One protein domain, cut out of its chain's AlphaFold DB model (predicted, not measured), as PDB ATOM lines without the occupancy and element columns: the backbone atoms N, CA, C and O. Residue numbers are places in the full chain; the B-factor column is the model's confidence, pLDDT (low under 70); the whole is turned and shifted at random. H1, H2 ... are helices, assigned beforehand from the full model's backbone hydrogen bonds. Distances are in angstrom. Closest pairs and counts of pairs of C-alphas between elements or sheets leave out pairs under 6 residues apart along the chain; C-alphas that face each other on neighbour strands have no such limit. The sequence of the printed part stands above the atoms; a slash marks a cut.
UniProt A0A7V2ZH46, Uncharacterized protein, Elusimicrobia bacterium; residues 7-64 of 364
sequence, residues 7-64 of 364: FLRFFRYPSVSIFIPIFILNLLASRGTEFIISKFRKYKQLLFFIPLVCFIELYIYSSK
ATOM      1  N   PHE A   7     161.460 154.912 138.204       68.81
ATOM      2  CA  PHE A   7     160.421 155.925 138.391       68.81
ATOM      3  C   PHE A   7     159.015 155.430 138.000       68.81
ATOM      4  O   PHE A   7     158.026 155.825 138.609       68.81
ATOM      5  N   LEU A   8     158.892 154.501 137.045       63.88
ATOM      6  CA  LEU A   8     157.585 153.939 136.695       63.88
ATOM      7  C   LEU A   8     156.999 153.101 137.838       63.88
ATOM      8  O   LEU A   8     155.792 152.881 137.861       63.88
ATOM      9  N   ARG A   9     157.815 152.647 138.809       64.94
ATOM     10  CA  ARG A   9     157.299 151.961 140.010       64.94
ATOM     11  C   ARG A   9     156.371 152.851 140.821       64.94
ATOM     12  O   ARG A   9     155.480 152.303 141.463       64.94
ATOM     13  N   PHE A  10     156.561 154.171 140.782       59.03
ATOM     14  CA  PHE A  10     155.662 155.102 141.453       59.03
ATOM     15  C   PHE A  10     154.247 154.941 140.883       59.03
ATOM     16  O   PHE A  10     153.329 154.627 141.627       59.03
ATOM     17  N   PHE A  11     154.085 154.946 139.559       58.91
ATOM     18  CA  PHE A  11     152.790 154.796 138.874       58.91
ATOM     19  C   PHE A  11     152.286 153.346 138.746       58.91
ATOM     20  O   PHE A  11     151.410 153.046 137.939       58.91
ATOM     21  N   ARG A  12     152.845 152.400 139.511       64.31
ATOM     22  CA  ARG A  12     152.385 151.002 139.489       64.31
ATOM     23  C   ARG A  12     151.027 150.835 140.172       64.31
ATOM     24  O   ARG A  12     150.270 149.935 139.815       64.31
ATOM     25  N   TYR A  13     150.745 151.666 141.170       60.53
ATOM     26  CA  TYR A  13     149.485 151.650 141.900       60.53
ATOM     27  C   TYR A  13     148.497 152.613 141.226       60.53
ATOM     28  O   TYR A  13     148.866 153.767 141.005       60.53
ATOM     29  N   PRO A  14     147.249 152.194 140.931       61.12
ATOM     30  CA  PRO A  14     146.252 153.053 140.284       61.12
ATOM     31  C   PRO A  14     146.039 154.399 140.996       61.12
ATOM     32  O   PRO A  14     145.840 155.421 140.347       61.12
ATOM     33  N   SER A  15     146.166 154.413 142.326       52.94
ATOM     34  CA  SER A  15     146.106 155.620 143.158       52.94
ATOM     35  C   SER A  15     147.228 156.624 142.881       52.94
ATOM     36  O   SER A  15     147.023 157.818 143.061       52.94
ATOM     37  N   VAL A  16     148.396 156.170 142.419       60.38
ATOM     38  CA  VAL A  16     149.532 157.035 142.059       60.38
ATOM     39  C   VAL A  16     149.444 157.457 140.591       60.38
ATOM     40  O   VAL A  16     149.789 158.582 140.245       60.38
ATOM     41  N   SER A  17     148.903 156.607 139.715       66.62
ATOM     42  CA  SER A  17     148.597 156.976 138.323       66.62
ATOM     43  C   SER A  17     147.593 158.122 138.221       66.62
ATOM     44  O   SER A  17     147.668 158.890 137.267       66.62
ATOM     45  N   ILE A  18     146.726 158.287 139.226       66.44
ATOM     46  CA  ILE A  18     145.814 159.430 139.390       66.44
ATOM     47  C   ILE A  18     146.549 160.782 139.483       66.44
ATOM     48  O   ILE A  18     145.974 161.805 139.115       66.44
ATOM     49  N   PHE A  19     147.830 160.823 139.868       66.12
ATOM     50  CA  PHE A  19     148.581 162.083 139.892       66.12
ATOM     51  C   PHE A  19     148.802 162.686 138.499       66.12
ATOM     52  O   PHE A  19     148.887 163.903 138.387       66.12
ATOM     53  N   ILE A  20     148.848 161.875 137.435       70.06
ATOM     54  CA  ILE A  20     148.994 162.367 136.053       70.06
ATOM     55  C   ILE A  20     147.750 163.152 135.598       70.06
ATOM     56  O   ILE A  20     147.907 164.310 135.211       70.06
ATOM     57  N   PRO A  21     146.516 162.606 135.657       69.56
ATOM     58  CA  PRO A  21     145.324 163.375 135.329       69.56
ATOM     59  C   PRO A  21     145.114 164.549 136.291       69.56
ATOM     60  O   PRO A  21     144.707 165.604 135.822       69.56
ATOM     61  N   ILE A  22     145.461 164.437 137.582       72.81
ATOM     62  CA  ILE A  22     145.442 165.591 138.505       72.81
ATOM     63  C   ILE A  22     146.418 166.685 138.045       72.81
ATOM     64  O   ILE A  22     146.055 167.858 138.025       72.81
ATOM     65  N   PHE A  23     147.639 166.330 137.637       74.00
ATOM     66  CA  PHE A  23     148.621 167.286 137.120       74.00
ATOM     67  C   PHE A  23     148.137 167.966 135.830       74.00
ATOM     68  O   PHE A  23     148.222 169.186 135.713       74.00
ATOM     69  N   ILE A  24     147.574 167.199 134.891       74.50
ATOM     70  CA  ILE A  24     146.994 167.735 133.650       74.50
ATOM     71  C   ILE A  24     145.805 168.654 133.963       74.50
ATOM     72  O   ILE A  24     145.718 169.743 133.401       74.50
ATOM     73  N   LEU A  25     144.923 168.261 134.887       75.38
ATOM     74  CA  LEU A  25     143.801 169.086 135.340       75.38
ATOM     75  C   LEU A  25     144.280 170.384 135.988       75.38
ATOM     76  O   LEU A  25     143.726 171.433 135.687       75.38
ATOM     77  N   ASN A  26     145.340 170.347 136.798       73.44
ATOM     78  CA  ASN A  26     145.950 171.549 137.367       73.44
ATOM     79  C   ASN A  26     146.541 172.461 136.281       73.44
ATOM     80  O   ASN A  26     146.365 173.676 136.341       73.44
ATOM     81  N   LEU A  27     147.189 171.895 135.257       70.56
ATOM     82  CA  LEU A  27     147.722 172.660 134.125       70.56
ATOM     83  C   LEU A  27     146.595 173.341 133.322       70.56
ATOM     84  O   LEU A  27     146.695 174.518 132.968       70.56
ATOM     85  N   LEU A  28     145.504 172.614 133.066       76.00
ATOM     86  CA  LEU A  28     144.316 173.129 132.382       76.00
ATOM     87  C   LEU A  28     143.580 174.173 133.228       76.00
ATOM     88  O   LEU A  28     143.193 175.213 132.699       76.00
ATOM     89  N   ALA A  29     143.441 173.941 134.535       76.94
ATOM     90  CA  ALA A  29     142.867 174.895 135.477       76.94
ATOM     91  C   ALA A  29     143.700 176.181 135.528       76.94
ATOM     92  O   ALA A  29     143.127 177.266 135.486       76.94
ATOM     93  N   SER A  30     145.034 176.081 135.523       74.12
ATOM     94  CA  SER A  30     145.935 177.238 135.454       74.12
ATOM     95  C   SER A  30     145.708 178.057 134.181       74.12
ATOM     96  O   SER A  30     145.516 179.267 134.261       74.12
ATOM     97  N   ARG A  31     145.646 177.414 133.006       75.25
ATOM     98  CA  ARG A  31     145.384 178.117 131.734       75.25
ATOM     99  C   ARG A  31     143.976 178.701 131.640       75.25
ATOM    100  O   ARG A  31     143.800 179.806 131.131       75.25
ATOM    101  N   GLY A  32     142.969 177.992 132.148       77.81
ATOM    102  CA  GLY A  32     141.606 178.515 132.257       77.81
ATOM    103  C   GLY A  32     141.540 179.729 133.185       77.81
ATOM    104  O   GLY A  32     140.876 180.717 132.878       77.81
ATOM    105  N   THR A  33     142.303 179.696 134.274       70.69
ATOM    106  CA  THR A  33     142.441 180.813 135.209       70.69
ATOM    107  C   THR A  33     143.111 182.016 134.538       70.69
ATOM    108  O   THR A  33     142.555 183.109 134.589       70.69
ATOM    109  N   GLU A  34     144.225 181.831 133.823       72.31
ATOM    110  CA  GLU A  34     144.868 182.880 133.005       72.31
ATOM    111  C   GLU A  34     143.909 183.518 131.988       72.31
ATOM    112  O   GLU A  34     143.874 184.743 131.839       72.31
ATOM    113  N   PHE A  35     143.078 182.708 131.328       77.88
ATOM    114  CA  PHE A  35     142.053 183.189 130.402       77.88
ATOM    115  C   PHE A  35     140.948 184.006 131.098       77.88
ATOM    116  O   PHE A  35     140.517 185.041 130.592       77.88
ATOM    117  N   ILE A  36     140.496 183.592 132.282       70.69
ATOM    118  CA  ILE A  36     139.514 184.361 133.064       70.69
ATOM    119  C   ILE A  36     140.125 185.692 133.538       70.69
ATOM    120  O   ILE A  36     139.463 186.731 133.467       70.69
ATOM    121  N   ILE A  37     141.399 185.693 133.952       68.62
ATOM    122  CA  ILE A  37     142.146 186.899 134.362       68.62
ATOM    123  C   ILE A  37     142.229 187.916 133.228       68.62
ATOM    124  O   ILE A  37     142.067 189.118 133.468       68.62
ATOM    125  N   SER A  38     142.507 187.449 132.008       74.19
ATOM    126  CA  SER A  38     142.648 188.331 130.849       74.19
ATOM    127  C   SER A  38     141.324 189.013 130.491       74.19
ATOM    128  O   SER A  38     141.333 190.170 130.072       74.19
ATOM    129  N   LYS A  39     140.188 188.348 130.745       73.62
ATOM    130  CA  LYS A  39     138.841 188.835 130.410       73.62
ATOM    131  C   LYS A  39     138.165 189.648 131.527       73.62
ATOM    132  O   LYS A  39     137.396 190.557 131.230       73.62
ATOM    133  N   PHE A  40     138.467 189.379 132.802       69.00
ATOM    134  CA  PHE A  40     137.800 189.984 133.968       69.00
ATOM    135  C   PHE A  40     138.789 190.593 134.984       69.00
ATOM    136  O   PHE A  40     138.770 190.278 136.176       69.00
ATOM    137  N   ARG A  41     139.637 191.532 134.532       65.88
ATOM    138  CA  ARG A  41     140.671 192.215 135.350       65.88
ATOM    139  C   ARG A  41     140.173 192.821 136.676       65.88
ATOM    140  O   ARG A  41     140.980 192.971 137.590       65.88
ATOM    141  N   LYS A  42     138.883 193.163 136.787       69.56
ATOM    142  CA  LYS A  42     138.260 193.756 137.988       69.56
ATOM    143  C   LYS A  42     138.128 192.770 139.162       69.56
ATOM    144  O   LYS A  42     138.087 193.210 140.303       69.56
ATOM    145  N   TYR A  43     138.125 191.457 138.913       68.38
ATOM    146  CA  TYR A  43     137.852 190.430 139.933       68.38
ATOM    147  C   TYR A  43     139.063 189.540 140.259       68.38
ATOM    148  O   TYR A  43     138.902 188.388 140.658       68.38
ATOM    149  N   LYS A  44     140.293 190.063 140.134       68.31
ATOM    150  CA  LYS A  44     141.543 189.323 140.420       68.31
ATOM    151  C   LYS A  44     141.591 188.666 141.809       68.31
ATOM    152  O   LYS A  44     142.304 187.691 141.991       68.31
ATOM    153  N   GLN A  45     140.826 189.158 142.781       69.75
ATOM    154  CA  GLN A  45     140.737 188.573 144.125       69.75
ATOM    155  C   GLN A  45     140.145 187.147 144.120       69.75
ATOM    156  O   GLN A  45     140.528 186.325 144.952       69.75
ATOM    157  N   LEU A  46     139.290 186.809 143.144       66.88
ATOM    158  CA  LEU A  46     138.715 185.462 143.000       66.88
ATOM    159  C   LEU A  46     139.778 184.381 142.724       66.88
ATOM    160  O   LEU A  46     139.551 183.214 143.022       66.88
ATOM    161  N   LEU A  47     140.958 184.771 142.229       65.75
ATOM    162  CA  LEU A  47     142.098 183.882 141.967       65.75
ATOM    163  C   LEU A  47     142.725 183.299 143.223       65.75
ATOM    164  O   LEU A  47     143.332 182.240 143.159       65.75
ATOM    165  N   PHE A  48     142.604 184.003 144.343       68.31
ATOM    166  CA  PHE A  48     143.062 183.511 145.636       68.31
ATOM    167  C   PHE A  48     141.932 182.786 146.355       68.31
ATOM    168  O   PHE A  48     142.158 181.735 146.948       68.31
ATOM    169  N   PHE A  49     140.702 183.294 146.242       75.62
ATOM    170  CA  PHE A  49     139.546 182.702 146.907       75.62
ATOM    171  C   PHE A  49     139.173 181.321 146.363       75.62
ATOM    172  O   PHE A  49     138.925 180.426 147.163       75.62
ATOM    173  N   ILE A  50     139.158 181.106 145.043       73.56
ATOM    174  CA  ILE A  50     138.733 179.815 144.472       73.56
ATOM    175  C   ILE A  50     139.694 178.675 144.869       73.56
ATOM    176  O   ILE A  50     139.218 177.695 145.445       73.56
ATOM    177  N   PRO A  51     141.026 178.777 144.674       75.25
ATOM    178  CA  PRO A  51     141.954 177.739 145.122       75.25
ATOM    179  C   PRO A  51     141.961 177.559 146.639       75.25
ATOM    180  O   PRO A  51     142.104 176.432 147.101       75.25
ATOM    181  N   LEU A  52     141.780 178.634 147.415       76.56
ATOM    182  CA  LEU A  52     141.690 178.552 148.874       76.56
ATOM    183  C   LEU A  52     140.441 177.782 149.318       76.56
ATOM    184  O   LEU A  52     140.539 176.922 150.188       76.56
ATOM    185  N   VAL A  53     139.285 178.034 148.695       82.19
ATOM    186  CA  VAL A  53     138.044 177.290 148.959       82.19
ATOM    187  C   VAL A  53     138.201 175.823 148.562       82.19
ATOM    188  O   VAL A  53     137.864 174.952 149.361       82.19
ATOM    189  N   CYS A  54     138.778 175.531 147.392       77.31
ATOM    190  CA  CYS A  54     139.081 174.157 146.981       77.31
ATOM    191  C   CYS A  54     140.073 173.472 147.933       77.31
ATOM    192  O   CYS A  54     139.886 172.311 148.275       77.31
ATOM    193  N   PHE A  55     141.112 174.173 148.395       78.81
ATOM    194  CA  PHE A  55     142.067 173.636 149.364       78.81
ATOM    195  C   PHE A  55     141.398 173.339 150.706       78.81
ATOM    196  O   PHE A  55     141.620 172.268 151.256       78.81
ATOM    197  N   ILE A  56     140.570 174.251 151.224       82.44
ATOM    198  CA  ILE A  56     139.833 174.050 152.479       82.44
ATOM    199  C   ILE A  56     138.883 172.856 152.347       82.44
ATOM    200  O   ILE A  56     138.859 172.000 153.229       82.44
ATOM    201  N   GLU A  57     138.143 172.765 151.242       85.38
ATOM    202  CA  GLU A  57     137.237 171.649 150.961       85.38
ATOM    203  C   GLU A  57     138.004 170.319 150.899       85.38
ATOM    204  O   GLU A  57     137.714 169.410 151.683       85.38
ATOM    205  N   LEU A  58     139.069 170.245 150.098       77.94
ATOM    206  CA  LEU A  58     139.929 169.064 150.004       77.94
ATOM    207  C   LEU A  58     140.621 168.726 151.326       77.94
ATOM    208  O   LEU A  58     140.739 167.550 151.655       77.94
ATOM    209  N   TYR A  59     141.067 169.709 152.110       75.88
ATOM    210  CA  TYR A  59     141.715 169.488 153.405       75.88
ATOM    211  C   TYR A  59     140.725 168.894 154.413       75.88
ATOM    212  O   TYR A  59     141.005 167.847 155.009       75.88
ATOM    213  N   ILE A  60     139.532 169.488 154.528       76.12
ATOM    214  CA  ILE A  60     138.446 168.984 155.378       76.12
ATOM    215  C   ILE A  60     138.058 167.560 154.960       76.12
ATOM    216  O   ILE A  60     137.925 166.690 155.826       76.12
ATOM    217  N   TYR A  61     137.930 167.281 153.660       69.62
ATOM    218  CA  TYR A  61     137.610 165.936 153.173       69.62
ATOM    219  C   TYR A  61     138.770 164.944 153.333       69.62
ATOM    220  O   TYR A  61     138.536 163.795 153.714       69.62
ATOM    221  N   SER A  62     140.021 165.363 153.122       66.25
ATOM    222  CA  SER A  62     141.205 164.492 153.207       66.25
ATOM    223  C   SER A  62     141.387 163.892 154.599       66.25
ATOM    224  O   SER A  62     141.702 162.704 154.718       66.25
ATOM    225  N   SER A  63     141.075 164.668 155.646       59.50
ATOM    226  CA  SER A  63     141.120 164.221 157.043       59.50
ATOM    227  C   SER A  63     140.211 163.012 157.326       59.50
ATOM    228  O   SER A  63     140.440 162.269 158.280       59.50
ATOM    229  N   LYS A  64     139.209 162.768 156.468       60.81
ATOM    230  CA  LYS A  64     138.258 161.653 156.579       60.81
ATOM    231  C   LYS A  64     138.608 160.448 155.697       60.81
ATOM    232  O   LYS A  64     138.061 159.372 155.924       60.81
TER     233      LYS A  64
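Overview. This is residues 7 to 64 of the 364 residues of an uncharacterized protein of Elusimicrobia bacterium (UniProt A0A7V2ZH46). Two long helices, H3 and H4, make an open V: a short link joins them at its point, and their other ends spread away from each other. At the far end of H3 from this link, the two short helices H1 and H2 make a small hooked head, while H4 has no such head at its free end. The printed part has 58 residues with four named helices, H1, H2, H3 and H4 in chain order, and no named strand; the class is all helix. It is only just loose, close to extended, with a radius of gyration of the C-alphas of 15.1 A, and its flat outline spans 46 by 26 by 13 A.

Along the chain. H1 is residues 7 to 12, with C-alpha 7 at (160.421, 155.925, 138.391). H2 is residues 14 to 17. H3, residues 19 to 39, is 30.0 A long from first to last C-alpha and starts at C-alpha 19 at (148.581, 162.083, 139.892). H4, residues 46 to 64, is 27.4 A long and ends at C-alpha 64 at (138.258, 161.653, 156.579).

Arrangement. H1 and H2 only just touch, and only at the corner, with 3 pairs of C-alphas within 8 A; the closest are those of Phe 11 and Ser 17, 4.8 A apart. H2 and H3 meet only through their link. H1 and H3 are only just apart, at 8.5 A. H3 and H4 are close but not clearly touching: their closest C-alphas, those of Thr 33 and Leu 47, are 7.4 A apart. They run opposite ways at a shallow tilt of 25 degrees. Every O i to N i+4 pair is within hydrogen-bond range in H3, against 13 of 15 in H4 and 1 of 2 in H1; H2 is too short for such a pair.

Size, cuts and confidence. The C-alphas farthest apart, those of Arg 9 and Lys 42, are 46.0 A apart. The printed part has no cut and no long link. Mean pLDDT of the printed part is 70.5; 28 residues are under 70, among them residues 7 to 19 and 40 to 48.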